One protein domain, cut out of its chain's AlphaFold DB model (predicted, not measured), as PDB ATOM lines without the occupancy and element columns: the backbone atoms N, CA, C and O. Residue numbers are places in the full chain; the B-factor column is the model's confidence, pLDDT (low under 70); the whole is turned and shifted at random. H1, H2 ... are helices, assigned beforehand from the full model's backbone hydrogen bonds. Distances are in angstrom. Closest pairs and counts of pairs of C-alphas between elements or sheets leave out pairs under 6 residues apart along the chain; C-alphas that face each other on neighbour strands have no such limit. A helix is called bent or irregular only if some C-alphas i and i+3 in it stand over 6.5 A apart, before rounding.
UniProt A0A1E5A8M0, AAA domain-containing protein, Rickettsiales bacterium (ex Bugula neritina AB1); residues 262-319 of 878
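This is residues 262 to 319 of the 878 residues of the protein "AAA domain-containing protein" of Rickettsiales bacterium (ex Bugula neritina AB1) (UniProt A0A1E5A8M0). Four helices follow one another round an elongated, open ring: H2 runs along one long side, H3 turns across the far end, and H4, the longest helix, comes back along the other long side. H1 sits at the near end, packing on H2 with residues 316 to 317 of H4 close by, while the space between H2 and H4 stays open and the two are apart. The printed part has 58 residues with four named helices, in the order H1, H2, H3, H4, and no named strand; the class is all helix. The whole is compact, with a radius of gyration of the C-alphas of 11.7 A, and its C-alphas span 33 by 20 by 17 A.

H1 covers residues 262 to 269 and begins with C-alpha 262 at (-43.172, 6.581, 48.701); it is 10.6 A from first to last C-alpha. H2 covers residues 276 to 285 and is 15.1 A long, with C-alpha 276 at (-48.050, 14.473, 37.721). It is neither bent nor irregular, but only just: C-alphas 277 and 280 are 6.4 A apart. H3 covers residues 289 to 296 and is 10.7 A long. H4 covers residues 304 to 318, is 20.8 A long, and ends with C-alpha 318 at (-33.757, 6.905, 32.921).

H1 and H2 touch, and their closest C-alphas, those of Lys 269 and Pro 276, are 6.8 A apart. They stand at a steep tilt of 46 degrees and run opposite ways. H2 and H3 are apart, though they follow each other in the chain. H3 and H4 touch, with the closest C-alphas, those of Tyr 293 and Ala 306, 4.4 A apart; H4 touches H3 with residues 305 to 310 alone. Their lines are about perpendicular, at 73 degrees. H4 and H1 only just touch, with 3 pairs of C-alphas within 8 A, and H4 touches H1 with residues 316 to 317 alone. The closest C-alphas of this pair, those of Leu 268 and Phe 317, are 7.1 A apart, and the two helices run the same way at a steep tilt of 50 degrees. H1 and H3 are apart, and so are H2 and H4. In H1, H3 and H4 every O i to N i+4 pair is within hydrogen-bond range; in H2, 4 of 6 are.

The two C-alphas farthest apart, those of Glu 277 and Pro 300, are 34.9 A apart. The printed part has no cut. The link from H2 to H3 is tight, the links from H1 to H2 and from H3 to H4 are short, and no link is long. The mean pLDDT of the printed part is 75.2, and 7 residues are under 70: residues 262 to 263, residue 272, residues 285 to 286 and residues 300 to 301.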
ATOM      1  N   LYS A 262     -43.444   5.165  48.405       67.88
ATOM      2  CA  LYS A 262     -43.172   6.581  48.701       67.88
ATOM      3  C   LYS A 262     -41.845   7.087  48.116       67.88
ATOM      4  O   LYS A 262     -41.822   8.202  47.597       67.88
ATOM      5  N   SER A 263     -40.753   6.315  48.177       68.19
ATOM      6  CA  SER A 263     -39.464   6.723  47.595       68.19
ATOM      7  C   SER A 263     -39.497   6.691  46.068       68.19
ATOM      8  O   SER A 263     -39.023   7.638  45.439       68.19
ATOM      9  N   VAL A 264     -40.156   5.689  45.476       71.44
ATOM     10  CA  VAL A 264     -40.409   5.622  44.023       71.44
ATOM     11  C   VAL A 264     -41.257   6.811  43.567       71.44
ATOM     12  O   VAL A 264     -40.853   7.534  42.661       71.44
ATOM     13  N   LYS A 265     -42.372   7.106  44.253       74.94
ATOM     14  CA  LYS A 265     -43.230   8.267  43.947       74.94
ATOM     15  C   LYS A 265     -42.457   9.586  44.015       74.94
ATOM     16  O   LYS A 265     -42.679  10.461  43.186       74.94
ATOM     17  N   LYS A 266     -41.536   9.739  44.975       76.06
ATOM     18  CA  LYS A 266     -40.678  10.931  45.075       76.06
ATOM     19  C   LYS A 266     -39.718  11.043  43.888       76.06
ATOM     20  O   LYS A 266     -39.632  12.108  43.294       76.06
ATOM     21  N   ALA A 267     -39.049   9.954  43.518       74.25
ATOM     22  CA  ALA A 267     -38.099   9.946  42.409       74.25
ATOM     23  C   ALA A 267     -38.776  10.121  41.034       74.25
ATOM     24  O   ALA A 267     -38.222  10.798  40.171       74.25
ATOM     25  N   LEU A 268     -39.990   9.590  40.840       78.31
ATOM     26  CA  LEU A 268     -40.779   9.809  39.619       78.31
ATOM     27  C   LEU A 268     -41.264  11.261  39.490       78.31
ATOM     28  O   LEU A 268     -41.275  11.796  38.388       78.31
ATOM     29  N   LYS A 269     -41.585  11.939  40.602       77.56
ATOM     30  CA  LYS A 269     -41.939  13.373  40.598       77.56
ATOM     31  C   LYS A 269     -40.804  14.289  40.129       77.56
ATOM     32  O   LYS A 269     -41.070  15.414  39.721       77.56
ATOM     33  N   GLU A 270     -39.555  13.837  40.206       74.06
ATOM     34  CA  GLU A 270     -38.391  14.599  39.736       74.06
ATOM     35  C   GLU A 270     -38.157  14.461  38.213       74.06
ATOM     36  O   GLU A 270     -37.279  15.133  37.665       74.06
ATOM     37  N   LYS A 271     -38.921  13.602  37.521       81.19
ATOM     38  CA  LYS A 271     -38.825  13.362  36.070       81.19
ATOM     39  C   LYS A 271     -39.719  14.318  35.284       81.19
ATOM     40  O   LYS A 271     -40.837  14.599  35.695       81.19
ATOM     41  N   THR A 272     -39.245  14.803  34.137       69.44
ATOM     42  CA  THR A 272     -39.955  15.845  33.361       69.44
ATOM     43  C   THR A 272     -41.083  15.324  32.507       69.44
ATOM     44  O   THR A 272     -42.108  15.979  32.357       69.44
ATOM     45  N   ARG A 273     -40.851  14.156  31.910       81.44
ATOM     46  CA  ARG A 273     -41.728  13.546  30.915       81.44
ATOM     47  C   ARG A 273     -42.937  12.865  31.551       81.44
ATOM     48  O   ARG A 273     -43.881  12.552  30.841       81.44
ATOM     49  N   ILE A 274     -42.922  12.633  32.863       80.44
ATOM     50  CA  ILE A 274     -44.032  11.994  33.566       80.44
ATOM     51  C   ILE A 274     -44.997  13.080  34.034       80.44
ATOM     52  O   ILE A 274     -44.639  13.939  34.841       80.44
ATOM     53  N   LEU A 275     -46.226  13.038  33.526       77.12
ATOM     54  CA  LEU A 275     -47.275  13.950  33.959       77.12
ATOM     55  C   LEU A 275     -47.617  13.668  35.435       77.12
ATOM     56  O   LEU A 275     -47.776  12.507  35.813       77.12
ATOM     57  N   PRO A 276     -47.763  14.690  36.300       71.94
ATOM     58  CA  PRO A 276     -48.050  14.473  37.721       71.94
ATOM     59  C   PRO A 276     -49.289  13.602  37.973       71.94
ATOM     60  O   PRO A 276     -49.304  12.806  38.912       71.94
ATOM     61  N   GLU A 277     -50.292  13.733  37.106       71.12
ATOM     62  CA  GLU A 277     -51.554  12.989  37.127       71.12
ATOM     63  C   GLU A 277     -51.369  11.509  36.750       71.12
ATOM     64  O   GLU A 277     -52.061  10.645  37.289       71.12
ATOM     65  N   THR A 278     -50.390  11.179  35.897       74.62
ATOM     66  CA  THR A 278     -50.137   9.793  35.473       74.62
ATOM     67  C   THR A 278     -49.305   9.011  36.480       74.62
ATOM     68  O   THR A 278     -49.407   7.790  36.507       74.62
ATOM     69  N   ILE A 279     -48.553   9.665  37.377       75.12
ATOM     70  CA  ILE A 279     -47.742   8.985  38.408       75.12
ATOM     71  C   ILE A 279     -48.597   8.032  39.249       75.12
ATOM     72  O   ILE A 279     -48.169   6.925  39.571       75.12
ATOM     73  N   GLU A 280     -49.803   8.447  39.628       70.12
ATOM     74  CA  GLU A 280     -50.678   7.619  40.458       70.12
ATOM     75  C   GLU A 280     -51.302   6.460  39.671       70.12
ATOM     76  O   GLU A 280     -51.450   5.370  40.218       70.12
ATOM     77  N   ALA A 281     -51.577   6.660  38.379       70.81
ATOM     78  CA  ALA A 281     -52.010   5.602  37.470       70.81
ATOM     79  C   ALA A 281     -50.894   4.572  37.218       70.81
ATOM     80  O   ALA A 281     -51.146   3.379  37.332       70.81
ATOM     81  N   ILE A 282     -49.655   5.021  36.986       72.50
ATOM     82  CA  ILE A 282     -48.462   4.170  36.826       72.50
ATOM     83  C   ILE A 282     -48.267   3.290  38.061       72.50
ATOM     84  O   ILE A 282     -48.072   2.081  37.957       72.50
ATOM     85  N   LEU A 283     -48.337   3.897  39.250       72.19
ATOM     86  CA  LEU A 283     -48.168   3.160  40.498       72.19
ATOM     87  C   LEU A 283     -49.292   2.144  40.709       72.19
ATOM     88  O   LEU A 283     -48.988   1.041  41.142       72.19
ATOM     89  N   LYS A 284     -50.545   2.475  40.361       72.88
ATOM     90  CA  LYS A 284     -51.684   1.542  40.418       72.88
ATOM     91  C   LYS A 284     -51.561   0.392  39.416       72.88
ATOM     92  O   LYS A 284     -51.800  -0.752  39.791       72.88
ATOM     93  N   LEU A 285     -51.177   0.678  38.169       69.50
ATOM     94  CA  LEU A 285     -50.988  -0.329  37.116       69.50
ATOM     95  C   LEU A 285     -49.960  -1.384  37.536       69.50
ATOM     96  O   LEU A 285     -50.161  -2.575  37.310       69.50
ATOM     97  N   HIS A 286     -48.900  -0.959  38.222       69.62
ATOM     98  CA  HIS A 286     -47.805  -1.837  38.624       69.62
ATOM     99  C   HIS A 286     -47.811  -2.240  40.106       69.62
ATOM    100  O   HIS A 286     -46.893  -2.924  40.565       69.62
ATOM    101  N   GLU A 287     -48.843  -1.867  40.868       70.69
ATOM    102  CA  GLU A 287     -48.951  -2.167  42.301       70.69
ATOM    103  C   GLU A 287     -48.984  -3.677  42.562       70.69
ATOM    104  O   GLU A 287     -48.418  -4.155  43.542       70.69
ATOM    105  N   ARG A 288     -49.590  -4.442  41.644       70.06
ATOM    106  CA  ARG A 288     -49.665  -5.911  41.709       70.06
ATOM    107  C   ARG A 288     -48.327  -6.591  41.420       70.06
ATOM    108  O   ARG A 288     -48.016  -7.604  42.038       70.06
ATOM    109  N   SER A 289     -47.528  -6.018  40.522       72.31
ATOM    110  CA  SER A 289     -46.223  -6.554  40.111       72.31
ATOM    111  C   SER A 289     -45.113  -6.218  41.115       72.31
ATOM    112  O   SER A 289     -44.093  -6.904  41.176       72.31
ATOM    113  N   PHE A 290     -45.302  -5.181  41.936       74.88
ATOM    114  CA  PHE A 290     -44.301  -4.714  42.894       74.88
ATOM    115  C   PHE A 290     -43.952  -5.739  43.997       74.88
ATOM    116  O   PHE A 290     -42.760  -5.968  44.216       74.88
ATOM    117  N   PRO A 291     -44.913  -6.422  44.660       75.88
ATOM    118  CA  PRO A 291     -44.605  -7.489  45.614       75.88
ATOM    119  C   PRO A 291     -43.863  -8.669  44.984       75.88
ATOM    120  O   PRO A 291     -42.985  -9.246  45.624       75.88
ATOM    121  N   VAL A 292     -44.202  -9.025  43.741       75.56
ATOM    122  CA  VAL A 292     -43.537 -10.103  42.991       75.56
ATOM    123  C   VAL A 292     -42.080  -9.721  42.735       75.56
ATOM    124  O   VAL A 292     -41.169 -10.459  43.105       75.56
ATOM    125  N   TYR A 293     -41.846  -8.502  42.239       78.31
ATOM    126  CA  TYR A 293     -40.504  -7.957  42.065       78.31
ATOM    127  C   TYR A 293     -39.700  -7.926  43.374       78.31
ATOM    128  O   TYR A 293     -38.548  -8.343  43.386       78.31
ATOM    129  N   GLN A 294     -40.286  -7.485  44.493       75.12
ATOM    130  CA  GLN A 294     -39.588  -7.441  45.785       75.12
ATOM    131  C   GLN A 294     -39.145  -8.821  46.290       75.12
ATOM    132  O   GLN A 294     -38.111  -8.920  46.949       75.12
ATOM    133  N   ARG A 295     -39.914  -9.878  46.002       75.06
ATOM    134  CA  ARG A 295     -39.553 -11.254  46.377       75.06
ATOM    135  C   ARG A 295     -38.452 -11.818  45.481       75.06
ATOM    136  O   ARG A 295     -37.608 -12.568  45.960       75.06
ATOM    137  N   GLU A 296     -38.461 -11.459  44.202       76.31
ATOM    138  CA  GLU A 296     -37.625 -12.089  43.176       76.31
ATOM    139  C   GLU A 296     -36.412 -11.259  42.740       76.31
ATOM    140  O   GLU A 296     -35.558 -11.777  42.027       76.31
ATOM    141  N   CYS A 297     -36.278  -9.999  43.169       70.69
ATOM    142  CA  CYS A 297     -35.211  -9.098  42.708       70.69
ATOM    143  C   CYS A 297     -33.790  -9.602  43.005       70.69
ATOM    144  O   CYS A 297     -32.853  -9.227  42.301       70.69
ATOM    145  N   ASN A 298     -33.639 -10.463  44.015       70.75
ATOM    146  CA  ASN A 298     -32.372 -11.090  44.392       70.75
ATOM    147  C   ASN A 298     -32.179 -12.490  43.773       70.75
ATOM    148  O   ASN A 298     -31.145 -13.117  43.999       70.75
ATOM    149  N   SER A 299     -33.158 -13.001  43.019       71.81
ATOM    150  CA  SER A 299     -33.083 -14.301  42.351       71.81
ATOM    151  C   SER A 299     -32.435 -14.167  40.966       71.81
ATOM    152  O   SER A 299     -32.832 -13.300  40.187       71.81
ATOM    153  N   PRO A 300     -31.498 -15.056  40.586       63.22
ATOM    154  CA  PRO A 300     -30.964 -15.103  39.222       63.22
ATOM    155  C   PRO A 300     -32.011 -15.549  38.183       63.22
ATOM    156  O   PRO A 300     -31.824 -15.336  36.986       63.22
ATOM    157  N   ARG A 301     -33.124 -16.149  38.624       68.38
ATOM    158  CA  ARG A 301     -34.291 -16.477  37.795       68.38
ATOM    159  C   ARG A 301     -35.462 -15.604  38.244       68.38
ATOM    160  O   ARG A 301     -36.138 -15.946  39.211       68.38
ATOM    161  N   MET A 302     -35.652 -14.468  37.574       73.69
ATOM    162  CA  MET A 302     -36.842 -13.620  37.722       73.69
ATOM    163  C   MET A 302     -37.946 -14.097  36.777       73.69
ATOM    164  O   MET A 302     -37.657 -14.396  35.611       73.69
ATOM    165  N   SER A 303     -39.186 -14.103  37.267       77.50
ATOM    166  CA  SER A 303     -40.393 -14.242  36.449       77.50
ATOM    167  C   SER A 303     -40.499 -13.125  35.407       77.50
ATOM    168  O   SER A 303     -39.885 -12.057  35.538       77.50
ATOM    169  N   ASP A 304     -41.298 -13.359  34.368       75.06
ATOM    170  CA  ASP A 304     -41.530 -12.368  33.315       75.06
ATOM    171  C   ASP A 304     -42.203 -11.100  33.867       75.06
ATOM    172  O   ASP A 304     -41.822  -9.993  33.487       75.06
ATOM    173  N   GLU A 305     -43.095 -11.234  34.855       75.19
ATOM    174  CA  GLU A 305     -43.736 -10.106  35.547       75.19
ATOM    175  C   GLU A 305     -42.728  -9.249  36.330       75.19
ATOM    176  O   GLU A 305     -42.725  -8.019  36.217       75.19
ATOM    177  N   ALA A 306     -41.833  -9.880  37.101       74.25
ATOM    178  CA  ALA A 306     -40.794  -9.166  37.843       74.25
ATOM    179  C   ALA A 306     -39.791  -8.485  36.896       74.25
ATOM    180  O   ALA A 306     -39.334  -7.369  37.163       74.25
ATOM    181  N   ARG A 307     -39.446  -9.139  35.780       76.50
ATOM    182  CA  ARG A 307     -38.541  -8.599  34.755       76.50
ATOM    183  C   ARG A 307     -39.156  -7.404  34.041       76.50
ATOM    184  O   ARG A 307     -38.473  -6.403  33.851       76.50
ATOM    185  N   TYR A 308     -40.435  -7.490  33.706       76.31
ATOM    186  CA  TYR A 308     -41.185  -6.388  33.125       76.31
ATOM    187  C   TYR A 308     -41.232  -5.181  34.066       76.31
ATOM    188  O   TYR A 308     -40.826  -4.090  33.671       76.31
ATOM    189  N   PHE A 309     -41.628  -5.382  35.330       77.62
ATOM    190  CA  PHE A 309     -41.664  -4.303  36.319       77.62
ATOM    191  C   PHE A 309     -40.305  -3.607  36.443       77.62
ATOM    192  O   PHE A 309     -40.227  -2.378  36.453       77.62
ATOM    193  N   LYS A 310     -39.224  -4.397  36.488       77.81
ATOM    194  CA  LYS A 310     -37.857  -3.878  36.500       77.81
ATOM    195  C   LYS A 310     -37.570  -3.030  35.261       77.81
ATOM    196  O   LYS A 310     -37.145  -1.894  35.416       77.81
ATOM    197  N   ASN A 311     -37.848  -3.540  34.061       79.75
ATOM    198  CA  ASN A 311     -37.590  -2.827  32.807       79.75
ATOM    199  C   ASN A 311     -38.367  -1.507  32.718       79.75
ATOM    200  O   ASN A 311     -37.790  -0.481  32.363       79.75
ATOM    201  N   VAL A 312     -39.654  -1.512  33.074       80.81
ATOM    202  CA  VAL A 312     -40.483  -0.300  33.107       80.81
ATOM    203  C   VAL A 312     -39.908   0.714  34.085       80.81
ATOM    204  O   VAL A 312     -39.703   1.872  33.723       80.81
ATOM    205  N   MET A 313     -39.601   0.292  35.312       78.69
ATOM    206  CA  MET A 313     -39.031   1.191  36.313       78.69
ATOM    207  C   MET A 313     -37.664   1.721  35.878       78.69
ATOM    208  O   MET A 313     -37.420   2.918  36.008       78.69
ATOM    209  N   ASP A 314     -36.809   0.883  35.296       81.62
ATOM    210  CA  ASP A 314     -35.509   1.289  34.760       81.62
ATOM    211  C   ASP A 314     -35.673   2.349  33.657       81.62
ATOM    212  O   ASP A 314     -34.973   3.364  33.667       81.62
ATOM    213  N   ILE A 315     -36.641   2.188  32.748       85.44
ATOM    214  CA  ILE A 315     -36.972   3.191  31.722       85.44
ATOM    215  C   ILE A 315     -37.449   4.495  32.374       85.44
ATOM    216  O   ILE A 315     -36.906   5.565  32.087       85.44
ATOM    217  N   LEU A 316     -38.413   4.425  33.294       83.56
ATOM    218  CA  LEU A 316     -38.953   5.604  33.979       83.56
ATOM    219  C   LEU A 316     -37.872   6.355  34.769       83.56
ATOM    220  O   LEU A 316     -37.831   7.588  34.774       83.56
ATOM    221  N   PHE A 317     -36.947   5.633  35.405       83.31
ATOM    222  CA  PHE A 317     -35.818   6.226  36.115       83.31
ATOM    223  C   PHE A 317     -34.731   6.772  35.189       83.31
ATOM    224  O   PHE A 317     -33.967   7.640  35.623       83.31
ATOM    225  N   ARG A 318     -34.668   6.344  33.927       85.44
ATOM    226  CA  ARG A 318     -33.757   6.905  32.921       85.44
ATOM    227  C   ARG A 318     -34.289   8.168  32.254       85.44
ATOM    228  O   ARG A 318     -33.476   8.917  31.721       85.44
ATOM    229  N   LEU A 319     -35.590   8.458  32.348       86.25
ATOM    230  CA  LEU A 319     -36.146   9.717  31.838       86.25
ATOM    231  C   LEU A 319     -35.371  10.932  32.389       86.25
ATOM    232  O   LEU A 319     -34.949  10.927  33.559       86.25
TER     233      LEU A 319